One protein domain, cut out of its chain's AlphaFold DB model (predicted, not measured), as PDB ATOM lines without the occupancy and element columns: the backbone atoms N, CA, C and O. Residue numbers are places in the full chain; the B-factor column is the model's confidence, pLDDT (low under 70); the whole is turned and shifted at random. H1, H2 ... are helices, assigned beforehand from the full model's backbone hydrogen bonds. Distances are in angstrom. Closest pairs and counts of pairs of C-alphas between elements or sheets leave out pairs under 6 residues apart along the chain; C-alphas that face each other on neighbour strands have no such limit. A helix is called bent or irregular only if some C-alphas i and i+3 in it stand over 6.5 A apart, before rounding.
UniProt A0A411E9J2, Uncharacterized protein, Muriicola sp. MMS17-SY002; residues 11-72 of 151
ATOM      1  N   ASP A  11     -54.105  19.698 -21.750       88.31
ATOM      2  CA  ASP A  11     -52.874  19.629 -22.545       88.31
ATOM      3  C   ASP A  11     -52.321  18.200 -22.630       88.31
ATOM      4  O   ASP A  11     -51.827  17.780 -23.672       88.31
ATOM      5  N   ILE A  12     -52.508  17.401 -21.573       90.81
ATOM      6  CA  ILE A  12     -52.095  15.995 -21.562       90.81
ATOM      7  C   ILE A  12     -52.853  15.136 -22.583       90.81
ATOM      8  O   ILE A  12     -52.263  14.245 -23.180       90.81
ATOM      9  N   ILE A  13     -54.138  15.410 -22.842       91.19
ATOM     10  CA  ILE A  13     -54.905  14.669 -23.858       91.19
ATOM     11  C   ILE A  13     -54.396  15.033 -25.250       91.19
ATOM     12  O   ILE A  13     -54.260  14.155 -26.100       91.19
ATOM     13  N   ASP A  14     -54.102  16.309 -25.487       90.81
ATOM     14  CA  ASP A  14     -53.587  16.764 -26.775       90.81
ATOM     15  C   ASP A  14     -52.173  16.205 -27.033       90.81
ATOM     16  O   ASP A  14     -51.911  15.696 -28.125       90.81
ATOM     17  N   ALA A  15     -51.307  16.177 -26.013       93.62
ATOM     18  CA  ALA A  15     -49.990  15.541 -26.078       93.62
ATOM     19  C   ALA A  15     -50.085  14.032 -26.348       93.62
ATOM     20  O   ALA A  15     -49.415  13.518 -27.243       93.62
ATOM     21  N   LEU A  16     -50.966  13.323 -25.633       94.69
ATOM     22  CA  LEU A  16     -51.186  11.890 -25.840       94.69
ATOM     23  C   LEU A  16     -51.702  11.584 -27.249       94.69
ATOM     24  O   LEU A  16     -51.288  10.585 -27.833       94.69
ATOM     25  N   ARG A  17     -52.549  12.445 -27.835       92.88
ATOM     26  CA  ARG A  17     -52.972  12.281 -29.235       92.88
ATOM     27  C   ARG A  17     -51.789  12.409 -30.187       92.88
ATOM     28  O   ARG A  17     -51.636  11.556 -31.056       92.88
ATOM     29  N   GLY A  18     -50.943  13.423 -29.996       93.88
ATOM     30  CA  GLY A  18     -49.727  13.603 -30.792       93.88
ATOM     31  C   GLY A  18     -48.800  12.387 -30.720       93.88
ATOM     32  O   GLY A  18     -48.394  11.867 -31.754       93.88
ATOM     33  N   ILE A  19     -48.556  11.871 -29.512       95.38
ATOM     34  CA  ILE A  19     -47.749  10.661 -29.289       95.38
ATOM     35  C   ILE A  19     -48.388   9.448 -29.971       95.38
ATOM     36  O   ILE A  19     -47.703   8.702 -30.669       95.38
ATOM     37  N   SER A  20     -49.702   9.265 -29.815       94.50
ATOM     38  CA  SER A  20     -50.406   8.139 -30.433       94.50
ATOM     39  C   SER A  20     -50.331   8.177 -31.964       94.50
ATOM     40  O   SER A  20     -50.088   7.150 -32.589       94.50
ATOM     41  N   LEU A  21     -50.442   9.365 -32.570       93.00
ATOM     42  CA  LEU A  21     -50.314   9.539 -34.014       93.00
ATOM     43  C   LEU A  21     -48.877   9.291 -34.489       93.00
ATOM     44  O   LEU A  21     -48.682   8.611 -35.490       93.00
ATOM     45  N   ALA A  22     -47.875   9.780 -33.754       94.25
ATOM     46  CA  ALA A  22     -46.469   9.547 -34.078       94.25
ATOM     47  C   ALA A  22     -46.124   8.049 -34.092       94.25
ATOM     48  O   ALA A  22     -45.465   7.580 -35.016       94.25
ATOM     49  N   GLY A  23     -46.613   7.272 -33.120       92.75
ATOM     50  CA  GLY A  23     -46.388   5.825 -33.130       92.75
ATOM     51  C   GLY A  23     -47.141   5.091 -34.240       92.75
ATOM     52  O   GLY A  23     -46.584   4.156 -34.804       92.75
ATOM     53  N   ILE A  24     -48.348   5.534 -34.620       91.44
ATOM     54  CA  ILE A  24     -49.060   4.991 -35.795       91.44
ATOM     55  C   ILE A  24     -48.247   5.225 -37.077       91.44
ATOM     56  O   ILE A  24     -48.133   4.325 -37.904       91.44
ATOM     57  N   VAL A  25     -47.631   6.401 -37.226       90.62
ATOM     58  CA  VAL A  25     -46.748   6.694 -38.367       90.62
ATOM     59  C   VAL A  25     -45.548   5.743 -38.390       90.62
ATOM     60  O   VAL A  25     -45.260   5.175 -39.438       90.62
ATOM     61  N   ILE A  26     -44.886   5.514 -37.250       90.44
ATOM     62  CA  ILE A  26     -43.753   4.572 -37.161       90.44
ATOM     63  C   ILE A  26     -44.179   3.161 -37.585       90.44
ATOM     64  O   ILE A  26     -43.482   2.512 -38.361       90.44
ATOM     65  N   VAL A  27     -45.339   2.700 -37.112       89.06
ATOM     66  CA  VAL A  27     -45.896   1.388 -37.469       89.06
ATOM     67  C   VAL A  27     -46.106   1.280 -38.976       89.06
ATOM     68  O   VAL A  27     -45.648   0.314 -39.582       89.06
ATOM     69  N   HIS A  28     -46.718   2.287 -39.599       86.62
ATOM     70  CA  HIS A  28     -46.949   2.261 -41.040       86.62
ATOM     71  C   HIS A  28     -45.671   2.395 -41.875       86.62
ATOM     72  O   HIS A  28     -45.604   1.823 -42.960       86.62
ATOM     73  N   MET A  29     -44.642   3.090 -41.375       86.00
ATOM     74  CA  MET A  29     -43.327   3.114 -42.027       86.00
ATOM     75  C   MET A  29     -42.711   1.717 -42.104       86.00
ATOM     76  O   MET A  29     -42.218   1.338 -43.161       86.00
ATOM     77  N   VAL A  30     -42.783   0.939 -41.022       82.38
ATOM     78  CA  VAL A  30     -42.264  -0.441 -40.994       82.38
ATOM     79  C   VAL A  30     -43.129  -1.398 -41.809       82.38
ATOM     80  O   VAL A  30     -42.622  -2.271 -42.504       82.38
ATOM     81  N   GLU A  31     -44.439  -1.174 -41.838       78.31
ATOM     82  CA  GLU A  31     -45.351  -1.859 -42.762       78.31
ATOM     83  C   GLU A  31     -45.169  -1.434 -44.230       78.31
ATOM     84  O   GLU A  31     -45.907  -1.902 -45.095       78.31
ATOM     85  N   ASN A  32     -44.213  -0.545 -44.530       78.06
ATOM     86  CA  ASN A  32     -43.948   0.012 -45.860       78.06
ATOM     87  C   ASN A  32     -45.167   0.682 -46.508       78.06
ATOM     88  O   ASN A  32     -45.223   0.823 -47.728       78.06
ATOM     89  N   TYR A  33     -46.168   1.073 -45.712       75.19
ATOM     90  CA  TYR A  33     -47.473   1.500 -46.212       75.19
ATOM     91  C   TYR A  33     -48.044   0.511 -47.256       75.19
ATOM     92  O   TYR A  33     -48.739   0.896 -48.199       75.19
ATOM     93  N   LEU A  34     -47.767  -0.786 -47.094       70.38
ATOM     94  CA  LEU A  34     -48.399  -1.839 -47.873       70.38
ATOM     95  C   LEU A  34     -49.680  -2.253 -47.162       70.38
ATOM     96  O   LEU A  34     -49.665  -2.813 -46.071       70.38
ATOM     97  N   ALA A  35     -50.809  -1.987 -47.805       61.34
ATOM     98  CA  ALA A  35     -52.117  -2.455 -47.353       61.34
ATOM     99  C   ALA A  35     -52.672  -3.610 -48.197       61.34
ATOM    100  O   ALA A  35     -53.862  -3.923 -48.168       61.34
ATOM    101  N   SER A  36     -51.798  -4.228 -48.985       63.47
ATOM    102  CA  SER A  36     -52.036  -5.446 -49.752       63.47
ATOM    103  C   SER A  36     -50.933  -6.451 -49.454       63.47
ATOM    104  O   SER A  36     -49.943  -6.100 -48.810       63.47
ATOM    105  N   LEU A  37     -51.082  -7.685 -49.952       64.75
ATOM    106  CA  LEU A  37     -49.978  -8.639 -49.898       64.75
ATOM    107  C   LEU A  37     -48.715  -7.991 -50.490       64.75
ATOM    108  O   LEU A  37     -48.811  -7.349 -51.546       64.75
ATOM    109  N   PRO A  38     -47.561  -8.130 -49.816       68.81
ATOM    110  CA  PRO A  38     -46.294  -7.711 -50.384       68.81
ATOM    111  C   PRO A  38     -46.073  -8.426 -51.727       68.81
ATOM    112  O   PRO A  38     -46.463  -9.590 -51.858       68.81
ATOM    113  N   PRO A  39     -45.453  -7.765 -52.720       74.94
ATOM    114  CA  PRO A  39     -44.948  -8.449 -53.905       74.94
ATOM    115  C   PRO A  39     -44.063  -9.641 -53.516       74.94
ATOM    116  O   PRO A  39     -43.391  -9.601 -52.481       74.94
ATOM    117  N   GLU A  40     -44.034 -10.686 -54.343       73.50
ATOM    118  CA  GLU A  40     -43.110 -11.808 -54.141       73.50
ATOM    119  C   GLU A  40     -41.668 -11.284 -54.012       73.50
ATOM    120  O   GLU A  40     -41.236 -10.423 -54.781       73.50
ATOM    121  N   GLY A  41     -40.943 -11.744 -52.988       70.69
ATOM    122  CA  GLY A  41     -39.585 -11.282 -52.674       70.69
ATOM    123  C   GLY A  41     -39.479 -10.003 -51.833       70.69
ATOM    124  O   GLY A  41     -38.391  -9.667 -51.368       70.69
ATOM    125  N   ALA A  42     -40.577  -9.283 -51.571       72.06
ATOM    126  CA  ALA A  42     -40.521  -8.022 -50.820       72.06
ATOM    127  C   ALA A  42     -40.094  -8.209 -49.353       72.06
ATOM    128  O   ALA A  42     -39.361  -7.379 -48.822       72.06
ATOM    129  N   MET A  43     -40.504  -9.307 -48.707       65.94
ATOM    130  CA  MET A  43     -40.057  -9.625 -47.342       65.94
ATOM    131  C   MET A  43     -38.567  -9.981 -47.287       65.94
ATOM    132  O   MET A  43     -37.881  -9.571 -46.358       65.94
ATOM    133  N   GLU A  44     -38.049 -10.692 -48.290       69.00
ATOM    134  CA  GLU A  44     -36.624 -11.048 -48.371       69.00
ATOM    135  C   GLU A  44     -35.747  -9.823 -48.668       69.00
ATOM    136  O   GLU A  44     -34.626  -9.731 -48.175       69.00
ATOM    137  N   ALA A  45     -36.271  -8.841 -49.410       68.75
ATOM    138  CA  ALA A  45     -35.601  -7.564 -49.640       68.75
ATOM    139  C   ALA A  45     -35.652  -6.618 -48.423       68.75
ATOM    140  O   ALA A  45     -34.719  -5.835 -48.224       68.75
ATOM    141  N   ALA A  46     -36.730  -6.674 -47.628       67.50
ATOM    142  CA  ALA A  46     -36.941  -5.822 -46.455       67.50
ATOM    143  C   ALA A  46     -36.248  -6.339 -45.182       67.50
ATOM    144  O   ALA A  46     -35.892  -5.537 -44.324       67.50
ATOM    145  N   HIS A  47     -36.033  -7.653 -45.060       70.94
ATOM    146  CA  HIS A  47     -35.388  -8.268 -43.898       70.94
ATOM    147  C   HIS A  47     -34.034  -8.863 -44.278       70.94
ATOM    148  O   HIS A  47     -33.905 -10.062 -44.537       70.94
ATOM    149  N   GLN A  48     -33.013  -8.009 -44.299       70.75
ATOM    150  CA  GLN A  48     -31.665  -8.374 -44.733       70.75
ATOM    151  C   GLN A  48     -30.814  -8.936 -43.581       70.75
ATOM    152  O   GLN A  48     -29.774  -9.547 -43.831       70.75
ATOM    153  N   GLY A  49     -31.250  -8.794 -42.321       80.75
ATOM    154  CA  GLY A  49     -30.552  -9.362 -41.167       80.75
ATOM    155  C   GLY A  49     -31.411  -9.610 -39.924       80.75
ATOM    156  O   GLY A  49     -32.549  -9.170 -39.805       80.75
ATOM    157  N   THR A  50     -30.837 -10.310 -38.938       82.94
ATOM    158  CA  THR A  50     -31.499 -10.636 -37.656       82.94
ATOM    159  C   THR A  50     -31.951  -9.394 -36.882       82.94
ATOM    160  O   THR A  50     -32.953  -9.446 -36.176       82.94
ATOM    161  N   PHE A  51     -31.241  -8.269 -37.025       85.88
ATOM    162  CA  PHE A  51     -31.621  -7.004 -36.393       85.88
ATOM    163  C   PHE A  51     -32.963  -6.466 -36.899       85.88
ATOM    164  O   PHE A  51     -33.740  -5.969 -36.085       85.88
ATOM    165  N   ASP A  52     -33.271  -6.629 -38.188       83.75
ATOM    166  CA  ASP A  52     -34.534  -6.165 -38.776       83.75
ATOM    167  C   ASP A  52     -35.715  -6.905 -38.139       83.75
ATOM    168  O   ASP A  52     -36.665  -6.286 -37.665       83.75
ATOM    169  N   TYR A  53     -35.599  -8.229 -37.993       83.00
ATOM    170  CA  TYR A  53     -36.610  -9.053 -37.324       83.00
ATOM    171  C   TYR A  53     -36.812  -8.690 -35.848       83.00
ATOM    172  O   TYR A  53     -37.934  -8.737 -35.339       83.00
ATOM    173  N   VAL A  54     -35.738  -8.335 -35.135       88.19
ATOM    174  CA  VAL A  54     -35.831  -7.920 -33.727       88.19
ATOM    175  C   VAL A  54     -36.561  -6.582 -33.606       88.19
ATOM    176  O   VAL A  54     -37.438  -6.445 -32.751       88.19
ATOM    177  N   ILE A  55     -36.233  -5.609 -34.462       87.44
ATOM    178  CA  ILE A  55     -36.894  -4.298 -34.483       87.44
ATOM    179  C   ILE A  55     -38.379  -4.457 -34.824       87.44
ATOM    180  O   ILE A  55     -39.228  -3.924 -34.105       87.44
ATOM    181  N   ASP A  56     -38.703  -5.257 -35.835       85.31
ATOM    182  CA  ASP A  56     -40.081  -5.564 -36.213       85.31
ATOM    183  C   ASP A  56     -40.862  -6.220 -35.077       85.31
ATOM    184  O   ASP A  56     -41.988  -5.815 -34.776       85.31
ATOM    185  N   GLY A  57     -40.250  -7.180 -34.378       86.38
ATOM    186  CA  GLY A  57     -40.836  -7.805 -33.195       86.38
ATOM    187  C   GLY A  57     -41.126  -6.792 -32.084       86.38
ATOM    188  O   GLY A  57     -42.211  -6.804 -31.498       86.38
ATOM    189  N   ILE A  58     -40.202  -5.864 -31.820       88.94
ATOM    190  CA  ILE A  58     -40.396  -4.793 -30.831       88.94
ATOM    191  C   ILE A  58     -41.554  -3.878 -31.245       88.94
ATOM    192  O   ILE A  58     -42.410  -3.562 -30.416       88.94
ATOM    193  N   ILE A  59     -41.619  -3.470 -32.513       88.50
ATOM    194  CA  ILE A  59     -42.669  -2.578 -33.025       88.50
ATOM    195  C   ILE A  59     -44.032  -3.267 -32.997       88.50
ATOM    196  O   ILE A  59     -45.027  -2.660 -32.588       88.50
ATOM    197  N   LEU A  60     -44.083  -4.550 -33.346       86.62
ATOM    198  CA  LEU A  60     -45.289  -5.361 -33.258       86.62
ATOM    199  C   LEU A  60     -45.803  -5.452 -31.811       86.62
ATOM    200  O   LEU A  60     -46.994  -5.252 -31.570       86.62
ATOM    201  N   LEU A  61     -44.912  -5.698 -30.845       86.81
ATOM    202  CA  LEU A  61     -45.266  -5.888 -29.431       86.81
ATOM    203  C   LEU A  61     -45.562  -4.580 -28.678       86.81
ATOM    204  O   LEU A  61     -46.390  -4.552 -27.755       86.81
ATOM    205  N   LEU A  62     -44.860  -3.495 -29.004       88.12
ATOM    206  CA  LEU A  62     -44.934  -2.237 -28.259       88.12
ATOM    207  C   LEU A  62     -45.763  -1.161 -28.957       88.12
ATOM    208  O   LEU A  62     -46.370  -0.353 -28.253       88.12
ATOM    209  N   LEU A  63     -45.819  -1.141 -30.289       89.06
ATOM    210  CA  LEU A  63     -46.450  -0.049 -31.025       89.06
ATOM    211  C   LEU A  63     -47.771  -0.460 -31.670       89.06
ATOM    212  O   LEU A  63     -48.800   0.078 -31.260       89.06
ATOM    213  N   ARG A  64     -47.759  -1.413 -32.617       84.31
ATOM    214  CA  ARG A  64     -48.872  -1.678 -33.555       84.31
ATOM    215  C   ARG A  64     -50.239  -1.647 -32.864       84.31
ATOM    216  O   ARG A  64     -50.977  -0.686 -33.024       84.31
ATOM    217  N   GLY A  65     -50.561  -2.613 -32.005       85.19
ATOM    218  CA  GLY A  65     -51.879  -2.651 -31.349       85.19
ATOM    219  C   GLY A  65     -52.115  -1.537 -30.318       85.19
ATOM    220  O   GLY A  65     -53.219  -1.001 -30.207       85.19
ATOM    221  N   LYS A  66     -51.080  -1.160 -29.560       92.25
ATOM    222  CA  LYS A  66     -51.217  -0.256 -28.407       92.25
ATOM    223  C   LYS A  66     -51.492   1.180 -28.832       92.25
ATOM    224  O   LYS A  66     -52.310   1.848 -28.206       92.25
ATOM    225  N   PHE A  67     -50.843   1.651 -29.893       93.56
ATOM    226  CA  PHE A  67     -51.011   3.018 -30.375       93.56
ATOM    227  C   PHE A  67     -52.331   3.195 -31.130       93.56
ATOM    228  O   PHE A  67     -52.984   4.218 -30.930       93.56
ATOM    229  N   PHE A  68     -52.791   2.183 -31.884       90.62
ATOM    230  CA  PHE A  68     -54.150   2.188 -32.437       90.62
ATOM    231  C   PHE A  68     -55.203   2.235 -31.323       90.62
ATOM    232  O   PHE A  68     -56.067   3.111 -31.349       90.62
ATOM    233  N   ALA A  69     -55.088   1.375 -30.305       92.38
ATOM    234  CA  ALA A  69     -56.011   1.362 -29.169       92.38
ATOM    235  C   ALA A  69     -55.993   2.686 -28.384       92.38
ATOM    236  O   ALA A  69     -57.046   3.221 -28.033       92.38
ATOM    237  N   LEU A  70     -54.804   3.250 -28.147       94.50
ATOM    238  CA  LEU A  70     -54.643   4.539 -27.478       94.50
ATOM    239  C   LEU A  70     -55.298   5.666 -28.283       94.50
ATOM    240  O   LEU A  70     -56.061   6.451 -27.722       94.50
ATOM    241  N   PHE A  71     -55.052   5.731 -29.594       94.06
ATOM    242  CA  PHE A  71     -55.674   6.729 -30.462       94.06
ATOM    243  C   PHE A  71     -57.203   6.570 -30.491       94.06
ATOM    244  O   PHE A  71     -57.911   7.567 -30.332       94.06
ATOM    245  N   SER A  72     -57.728   5.338 -30.584       92.88
ATOM    246  CA  SER A  72     -59.172   5.058 -30.508       92.88
ATOM    247  C   SER A  72     -59.788   5.549 -29.201       92.88
ATOM    248  O   SER A  72     -60.814   6.236 -29.200       92.88
TER     249      SER A  72
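What this domain is: This is residues 11 to 72 of the 151 residues of an uncharacterized protein of Muriicola sp. MMS17-SY002 (UniProt A0A411E9J2). Two long helices run opposite ways, H1 and bent H3, whose arm H3b packs on H1, while residues 34 to 45 stick out. The printed part has 62 residues, class all helix, with H1, H2, H3 in order. It is loose, radius of gyration of the C-alphas 13.7 A, spans 45 by 24 by 13 A.

How they stand to each other: In H1, residues 11 to 30, look at 17 to 24: they touch H3b, residues 65 to 72, at a steep tilt of 43 degrees, closest C-alphas Ser 20 and Phe 67, 5.2 A. H3a, residues 50 to 62, only just touches H1, with 3 C-alpha pairs within 8 A, closest Val 27 and Ile 59, 6.8 A. H2, residues 42 to 46, touches no helix. Each O i to N i+4 pair inside these is within hydrogen-bond range.

Where its parts are: Find C-alpha 11 at (-52.874, 19.629, -22.545); H1 runs 29.3 A. H3, one helix by its hydrogen bonds, is bent: C-alphas 62 and 65 are 7.6 A apart. H3b ends at (-59.172, 5.058, -30.508).

The domain as a whole: The printed part has no cut. H1 to H2 is a long link; pLDDT is under 70 at residues 35 to 38 and 43 to 46.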